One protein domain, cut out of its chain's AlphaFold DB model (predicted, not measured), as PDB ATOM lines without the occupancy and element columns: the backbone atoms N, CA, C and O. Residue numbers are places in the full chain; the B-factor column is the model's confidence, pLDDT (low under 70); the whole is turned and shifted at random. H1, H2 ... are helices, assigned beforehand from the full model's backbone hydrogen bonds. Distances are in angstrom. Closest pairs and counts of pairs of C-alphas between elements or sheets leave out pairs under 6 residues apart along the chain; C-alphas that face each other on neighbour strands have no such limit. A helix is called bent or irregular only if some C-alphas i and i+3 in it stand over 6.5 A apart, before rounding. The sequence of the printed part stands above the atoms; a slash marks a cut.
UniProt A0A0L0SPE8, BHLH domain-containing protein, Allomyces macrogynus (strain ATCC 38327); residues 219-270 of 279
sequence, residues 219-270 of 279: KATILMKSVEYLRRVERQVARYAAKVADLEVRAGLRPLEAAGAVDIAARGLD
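AT A GLANCE: This is residues 219 to 270 of the 279 residues of the protein "BHLH domain-containing protein" of Allomyces macrogynus (strain ATCC 38327) (UniProt A0A0L0SPE8). One long helix, H1, makes the length of the model, and past Arg 250 the backbone folds back through a loop, residues 251 to 259, into a short second helix, H2, which runs beside H1 the opposite way, like a J with a short hook. The first part of H1, residues 219 to 237, sticks out free of the rest, and the two helices come only loosely near each other. The printed part has 52 residues with two named helices, H1 then H2 along the chain, and no named strand; its class is all helix. The whole is extended, with a radius of gyration of the C-alphas of 15.4 A, and spans 49 by 21 by 9 A, a rod.

HOW THE PARTS SIT: H1, residues 219 to 250, stands free over residues 219 to 237. H2, residues 260 to 267, is close to H1 but not clearly touching it, with 1 pair of C-alphas within 8 A. That closest pair is Ala 238 and Ala 266, with C-alphas 7.5 A apart. The two helices run opposite ways at a shallow tilt of 24 degrees, and their centres are 16.8 A apart. In H1 every O i to N i+4 pair is within hydrogen-bond range; in H2 2 of 4 are.

IN THESE COORDINATES: H1 begins at C-alpha 219, at (17.226, -36.618, 6.153), and ends at C-alpha 250, at (23.304, -10.936, 44.564), 46.6 A from first to last C-alpha. H2 measures 11.4 A from C-alpha 260 to C-alpha 267, which is at (8.843, -11.863, 28.913). Neither helix is bent.

THE WHOLE: The two C-alphas farthest apart, those of Lys 219 and Gly 252, are 49.2 A apart. The printed part has no cut. The link from H1 to H2, with 9 residues between them, is short but not tight. The mean pLDDT of the printed part is 82.7; residues 256 to 270 are under 70, and the mean over H2 is 56.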
ATOM      1  N   LYS A 219      17.030 -38.073   6.341       94.00
ATOM      2  CA  LYS A 219      17.226 -36.618   6.153       94.00
ATOM      3  C   LYS A 219      16.138 -35.783   6.839       94.00
ATOM      4  O   LYS A 219      16.446 -34.777   7.470       94.00
ATOM      5  N   ALA A 220      14.877 -36.209   6.753       96.00
ATOM      6  CA  ALA A 220      13.756 -35.521   7.395       96.00
ATOM      7  C   ALA A 220      13.887 -35.529   8.926       96.00
ATOM      8  O   ALA A 220      13.707 -34.498   9.576       96.00
ATOM      9  N   THR A 221      14.273 -36.670   9.503       96.12
ATOM     10  CA  THR A 221      14.523 -36.796  10.943       96.12
ATOM     11  C   THR A 221      15.693 -35.920  11.389       96.12
ATOM     12  O   THR A 221      15.577 -35.266  12.426       96.12
ATOM     13  N   ILE A 222      16.779 -35.849  10.604       95.94
ATOM     14  CA  ILE A 222      17.923 -34.969  10.894       95.94
ATOM     15  C   ILE A 222      17.454 -33.514  11.001       95.94
ATOM     16  O   ILE A 222      17.731 -32.848  12.000       95.94
ATOM     17  N   LEU A 223      16.690 -33.033  10.015       97.88
ATOM     18  CA  LEU A 223      16.190 -31.655  10.003       97.88
ATOM     19  C   LEU A 223      15.252 -31.379  11.185       97.88
ATOM     20  O   LEU A 223      15.440 -30.396  11.903       97.88
ATOM     21  N   MET A 224      14.291 -32.271  11.441       98.12
ATOM     22  CA  MET A 224      13.336 -32.128  12.543       98.12
ATOM     23  C   MET A 224      14.043 -32.072  13.906       98.12
ATOM     24  O   MET A 224      13.804 -31.155  14.695       98.12
ATOM     25  N   LYS A 225      14.978 -32.997  14.166       97.94
ATOM     26  CA  LYS A 225      15.738 -33.037  15.426       97.94
ATOM     27  C   LYS A 225      16.691 -31.859  15.588       97.94
ATOM     28  O   LYS A 225      16.864 -31.383  16.709       97.94
ATOM     29  N   SER A 226      17.258 -31.355  14.495       98.25
ATOM     30  CA  SER A 226      18.099 -30.153  14.519       98.25
ATOM     31  C   SER A 226      17.312 -28.924  14.980       98.25
ATOM     32  O   SER A 226      17.769 -28.197  15.862       98.25
ATOM     33  N   VAL A 227      16.097 -28.723  14.458       98.38
ATOM     34  CA  VAL A 227      15.232 -27.594  14.851       98.38
ATOM     35  C   VAL A 227      14.762 -27.721  16.303       98.38
ATOM     36  O   VAL A 227      14.778 -26.740  17.050       98.38
ATOM     37  N   GLU A 228      14.375 -28.924  16.738       98.06
ATOM     38  CA  GLU A 228      14.039 -29.186  18.145       98.06
ATOM     39  C   GLU A 228      15.212 -28.851  19.079       98.06
ATOM     40  O   GLU A 228      15.018 -28.241  20.138       98.06
ATOM     41  N   TYR A 229      16.428 -29.237  18.682       98.31
ATOM     42  CA  TYR A 229      17.635 -28.992  19.458       98.31
ATOM     43  C   TYR A 229      17.972 -27.502  19.544       98.31
ATOM     44  O   TYR A 229      18.226 -27.019  20.647       98.31
ATOM     45  N   LEU A 230      17.872 -26.759  18.436       98.25
ATOM     46  CA  LEU A 230      18.066 -25.306  18.421       98.25
ATOM     47  C   LEU A 230      17.156 -24.614  19.449       98.25
ATOM     48  O   LEU A 230      17.644 -23.951  20.362       98.25
ATOM     49  N   ARG A 231      15.847 -24.896  19.403       97.75
ATOM     50  CA  ARG A 231      14.867 -24.338  20.356       97.75
ATOM     51  C   ARG A 231      15.145 -24.732  21.806       97.75
ATOM     52  O   ARG A 231      14.822 -24.005  22.749       97.75
ATOM     53  N   ARG A 232      15.682 -25.934  22.042       97.94
ATOM     54  CA  ARG A 232      16.092 -26.366  23.388       97.94
ATOM     55  C   ARG A 232      17.280 -25.542  23.883       97.94
ATOM     56  O   ARG A 232      17.227 -25.087  25.025       97.94
ATOM     57  N   VAL A 233      18.306 -25.363  23.053       98.19
ATOM     58  CA  VAL A 233      19.511 -24.600  23.401       98.19
ATOM     59  C   VAL A 233      19.169 -23.129  23.634       98.19
ATOM     60  O   VAL A 233      19.587 -22.581  24.645       98.19
ATOM     61  N   GLU A 234      18.321 -22.517  22.806       95.38
ATOM     62  CA  GLU A 234      17.845 -21.137  23.005       95.38
ATOM     63  C   GLU A 234      17.184 -20.945  24.378       95.38
ATOM     64  O   GLU A 234      17.530 -20.033  25.130       95.38
ATOM     65  N   ARG A 235      16.297 -21.869  24.777       95.69
ATOM     66  CA  ARG A 235      15.689 -21.851  26.120       95.69
ATOM     67  C   ARG A 235      16.714 -22.047  27.234       95.69
ATOM     68  O   ARG A 235      16.547 -21.491  28.317       95.69
ATOM     69  N   GLN A 236      17.751 -22.852  27.010       96.81
ATOM     70  CA  GLN A 236      18.829 -23.028  27.985       96.81
ATOM     71  C   GLN A 236      19.662 -21.757  28.128       96.81
ATOM     72  O   GLN A 236      19.913 -21.345  29.256       96.81
ATOM     73  N   VAL A 237      20.023 -21.110  27.020       95.56
ATOM     74  CA  VAL A 237      20.727 -19.822  27.020       95.56
ATOM     75  C   VAL A 237      19.922 -18.783  27.795       95.56
ATOM     76  O   VAL A 237      20.471 -18.164  28.700       95.56
ATOM     77  N   ALA A 238      18.613 -18.668  27.547       92.12
ATOM     78  CA  ALA A 238      17.744 -17.761  28.301       92.12
ATOM     79  C   ALA A 238      17.738 -18.066  29.813       92.12
ATOM     80  O   ALA A 238      17.875 -17.164  30.638       92.12
ATOM     81  N   ARG A 239      17.651 -19.349  30.198       94.62
ATOM     82  CA  ARG A 239      17.717 -19.769  31.611       94.62
ATOM     83  C   ARG A 239      19.063 -19.450  32.256       94.62
ATOM     84  O   ARG A 239      19.091 -19.047  33.414       94.62
ATOM     85  N   TYR A 240      20.171 -19.671  31.552       95.88
ATOM     86  CA  TYR A 240      21.501 -19.365  32.076       95.88
ATOM     87  C   TYR A 240      21.732 -17.860  32.172       95.88
ATOM     88  O   TYR A 240      22.245 -17.412  33.188       95.88
ATOM     89  N   ALA A 241      21.275 -17.082  31.190       91.06
ATOM     90  CA  ALA A 241      21.325 -15.627  31.240       91.06
ATOM     91  C   ALA A 241      20.551 -15.071  32.449       91.06
ATOM     92  O   ALA A 241      21.079 -14.231  33.172       91.06
ATOM     93  N   ALA A 242      19.352 -15.596  32.728       88.69
ATOM     94  CA  ALA A 242      18.579 -15.213  33.911       88.69
ATOM     95  C   ALA A 242      19.303 -15.555  35.225       88.69
ATOM     96  O   ALA A 242      19.343 -14.741  36.140       88.69
ATOM     97  N   LYS A 243      19.928 -16.738  35.311       95.06
ATOM     98  CA  LYS A 243      20.726 -17.135  36.484       95.06
ATOM     99  C   LYS A 243      21.958 -16.258  36.679       95.06
ATOM    100  O   LYS A 243      22.278 -15.917  37.808       95.06
ATOM    101  N   VAL A 244      22.658 -15.919  35.597       93.56
ATOM    102  CA  VAL A 244      23.809 -15.012  35.657       93.56
ATOM    103  C   VAL A 244      23.359 -13.644  36.158       93.56
ATOM    104  O   VAL A 244      23.956 -13.137  37.097       93.56
ATOM    105  N   ALA A 245      22.255 -13.107  35.631       89.50
ATOM    106  CA  ALA A 245      21.709 -11.834  36.094       89.50
ATOM    107  C   ALA A 245      21.344 -11.851  37.593       89.50
ATOM    108  O   ALA A 245      21.683 -10.914  38.310       89.50
ATOM    109  N   ASP A 246      20.707 -12.919  38.081       90.19
ATOM    110  CA  ASP A 246      20.388 -13.089  39.508       90.19
ATOM    111  C   ASP A 246      21.652 -13.121  40.387       90.19
ATOM    112  O   ASP A 246      21.748 -12.419  41.398       90.19
ATOM    113  N   LEU A 247      22.670 -13.876  39.965       93.31
ATOM    114  CA  LEU A 247      23.949 -13.952  40.673       93.31
ATOM    115  C   LEU A 247      24.702 -12.617  40.667       93.31
ATOM    116  O   LEU A 247      25.291 -12.254  41.681       93.31
ATOM    117  N   GLU A 248      24.666 -11.872  39.563       91.38
ATOM    118  CA  GLU A 248      25.273 -10.541  39.461       91.38
ATOM    119  C   GLU A 248      24.602  -9.529  40.398       91.38
ATOM    120  O   GLU A 248      25.296  -8.734  41.037       91.38
ATOM    121  N   VAL A 249      23.269  -9.576  40.524       90.88
ATOM    122  CA  VAL A 249      22.520  -8.752  41.487       90.88
ATOM    123  C   VAL A 249      22.895  -9.140  42.916       90.88
ATOM    124  O   VAL A 249      23.214  -8.271  43.726       90.88
ATOM    125  N   ARG A 250      22.936 -10.443  43.228       93.19
ATOM    126  CA  ARG A 250      23.304 -10.936  44.564       93.19
ATOM    127  C   ARG A 250      24.752 -10.616  44.943       93.19
ATOM    128  O   ARG A 250      25.038 -10.396  46.116       93.19
ATOM    129  N   ALA A 251      25.655 -10.588  43.967       95.19
ATOM    130  CA  ALA A 251      27.050 -10.210  44.162       95.19
ATOM    131  C   ALA A 251      27.261  -8.686  44.234       95.19
ATOM    132  O   ALA A 251      28.387  -8.246  44.451       95.19
ATOM    133  N   GLY A 252      26.214  -7.876  44.024       92.81
ATOM    134  CA  GLY A 252      26.323  -6.415  43.955       92.81
ATOM    135  C   GLY A 252      27.114  -5.913  42.743       92.81
ATOM    136  O   GLY A 252      27.508  -4.751  42.708       92.81
ATOM    137  N   LEU A 253      27.359  -6.776  41.751       89.25
ATOM    138  CA  LEU A 253      28.131  -6.456  40.547       89.25
ATOM    139  C   LEU A 253      27.290  -5.724  39.499       89.25
ATOM    140  O   LEU A 253      27.842  -5.049  38.631       89.25
ATOM    141  N   ARG A 254      25.959  -5.838  39.578       78.62
ATOM    142  CA  ARG A 254      25.041  -5.173  38.655       78.62
ATOM    143  C   ARG A 254      24.153  -4.157  39.382       78.62
ATOM    144  O   ARG A 254      23.384  -4.554  40.258       78.62
ATOM    145  N   PRO A 255      24.204  -2.863  39.010       71.06
ATOM    146  CA  PRO A 255      23.286  -1.854  39.532       71.06
ATOM    147  C   PRO A 255      21.833  -2.223  39.200       71.06
ATOM    148  O   PRO A 255      21.526  -2.549  38.051       71.06
ATOM    149  N   LEU A 256      20.939  -2.149  40.192       62.19
ATOM    150  CA  LEU A 256      19.513  -2.511  40.083       62.19
ATOM    151  C   LEU A 256      18.783  -1.790  38.930       62.19
ATOM    152  O   LEU A 256      17.864  -2.351  38.340       62.19
ATOM    153  N   GLU A 257      19.253  -0.602  38.544       57.91
ATOM    154  CA  GLU A 257      18.768   0.179  37.394       57.91
ATOM    155  C   GLU A 257      18.847  -0.590  36.057       57.91
ATOM    156  O   GLU A 257      17.978  -0.449  35.200       57.91
ATOM    157  N   ALA A 258      19.836  -1.476  35.878       57.59
ATOM    158  CA  ALA A 258      20.006  -2.260  34.649       57.59
ATOM    159  C   ALA A 258      19.257  -3.609  34.656       57.59
ATOM    160  O   ALA A 258      19.287  -4.329  33.650       57.59
ATOM    161  N   ALA A 259      18.623  -3.983  35.773       55.50
ATOM    162  CA  ALA A 259      17.907  -5.252  35.922       55.50
ATOM    163  C   ALA A 259      16.488  -5.199  35.323       55.50
ATOM    164  O   ALA A 259      16.027  -6.186  34.752       55.50
ATOM    165  N   GLY A 260      15.826  -4.034  35.357       56.97
ATOM    166  CA  GLY A 260      14.468  -3.865  34.819       56.97
ATOM    167  C   GLY A 260      14.367  -3.954  33.289       56.97
ATOM    168  O   GLY A 260      13.327  -4.337  32.758       56.97
ATOM    169  N   ALA A 261      15.450  -3.659  32.563       56.78
ATOM    170  CA  ALA A 261      15.437  -3.617  31.097       56.78
ATOM    171  C   ALA A 261      15.505  -5.006  30.428       56.78
ATOM    172  O   ALA A 261      15.010  -5.181  29.316       56.78
ATOM    173  N   VAL A 262      16.096  -6.009  31.089       56.88
ATOM    174  CA  VAL A 262      16.252  -7.360  30.508       56.88
ATOM    175  C   VAL A 262      14.980  -8.196  30.670       56.88
ATOM    176  O   VAL A 262      14.672  -9.035  29.822       56.88
ATOM    177  N   ASP A 263      14.199  -7.928  31.716       52.12
ATOM    178  CA  ASP A 263      13.007  -8.710  32.052       52.12
ATOM    179  C   ASP A 263      11.847  -8.472  31.057       52.12
ATOM    180  O   ASP A 263      11.044  -9.369  30.797       52.12
ATOM    181  N   ILE A 264      11.813  -7.304  30.398       55.12
ATOM    182  CA  ILE A 264      10.855  -6.991  29.319       55.12
ATOM    183  C   ILE A 264      11.181  -7.786  28.042       55.12
ATOM    184  O   ILE A 264      10.275  -8.287  27.374       55.12
ATOM    185  N   ALA A 265      12.465  -7.980  27.724       56.53
ATOM    186  CA  ALA A 265      12.882  -8.765  26.560       56.53
ATOM    187  C   ALA A 265      12.704 -10.280  26.775       56.53
ATOM    188  O   ALA A 265      12.370 -11.001  25.836       56.53
ATOM    189  N   ALA A 266      12.874 -10.762  28.012       55.38
ATOM    190  CA  ALA A 266      12.675 -12.170  28.361       55.38
ATOM    191  C   ALA A 266      11.189 -12.565  28.468       55.38
ATOM    192  O   ALA A 266      10.842 -13.704  28.154       55.38
ATOM    193  N   ARG A 267      10.302 -11.638  28.869       55.31
ATOM    194  CA  ARG A 267       8.843 -11.863  28.913       55.31
ATOM    195  C   ARG A 267       8.125 -11.639  27.576       55.31
ATOM    196  O   ARG A 267       7.018 -12.138  27.417       55.31
ATOM    197  N   GLY A 268       8.728 -10.923  26.625       49.38
ATOM    198  CA  GLY A 268       8.112 -10.599  25.328       49.38
ATOM    199  C   GLY A 268       8.162 -11.706  24.265       49.38
ATOM    200  O   GLY A 268       7.511 -11.586  23.231       49.38
ATOM    201  N   LEU A 269       8.908 -12.788  24.497       51.53
ATOM    202  CA  LEU A 269       8.949 -13.961  23.620       51.53
ATOM    203  C   LEU A 269       8.060 -15.065  24.197       51.53
ATOM    204  O   LEU A 269       8.545 -16.091  24.670       51.53
ATOM    205  N   ASP A 270       6.747 -14.849  24.157       49.38
ATOM    206  CA  ASP A 270       5.796 -15.956  24.214       49.38
ATOM    207  C   ASP A 270       5.904 -16.734  22.884       49.38
ATOM    208  O   ASP A 270       5.596 -16.182  21.823       49.38
TER     209      ASP A 270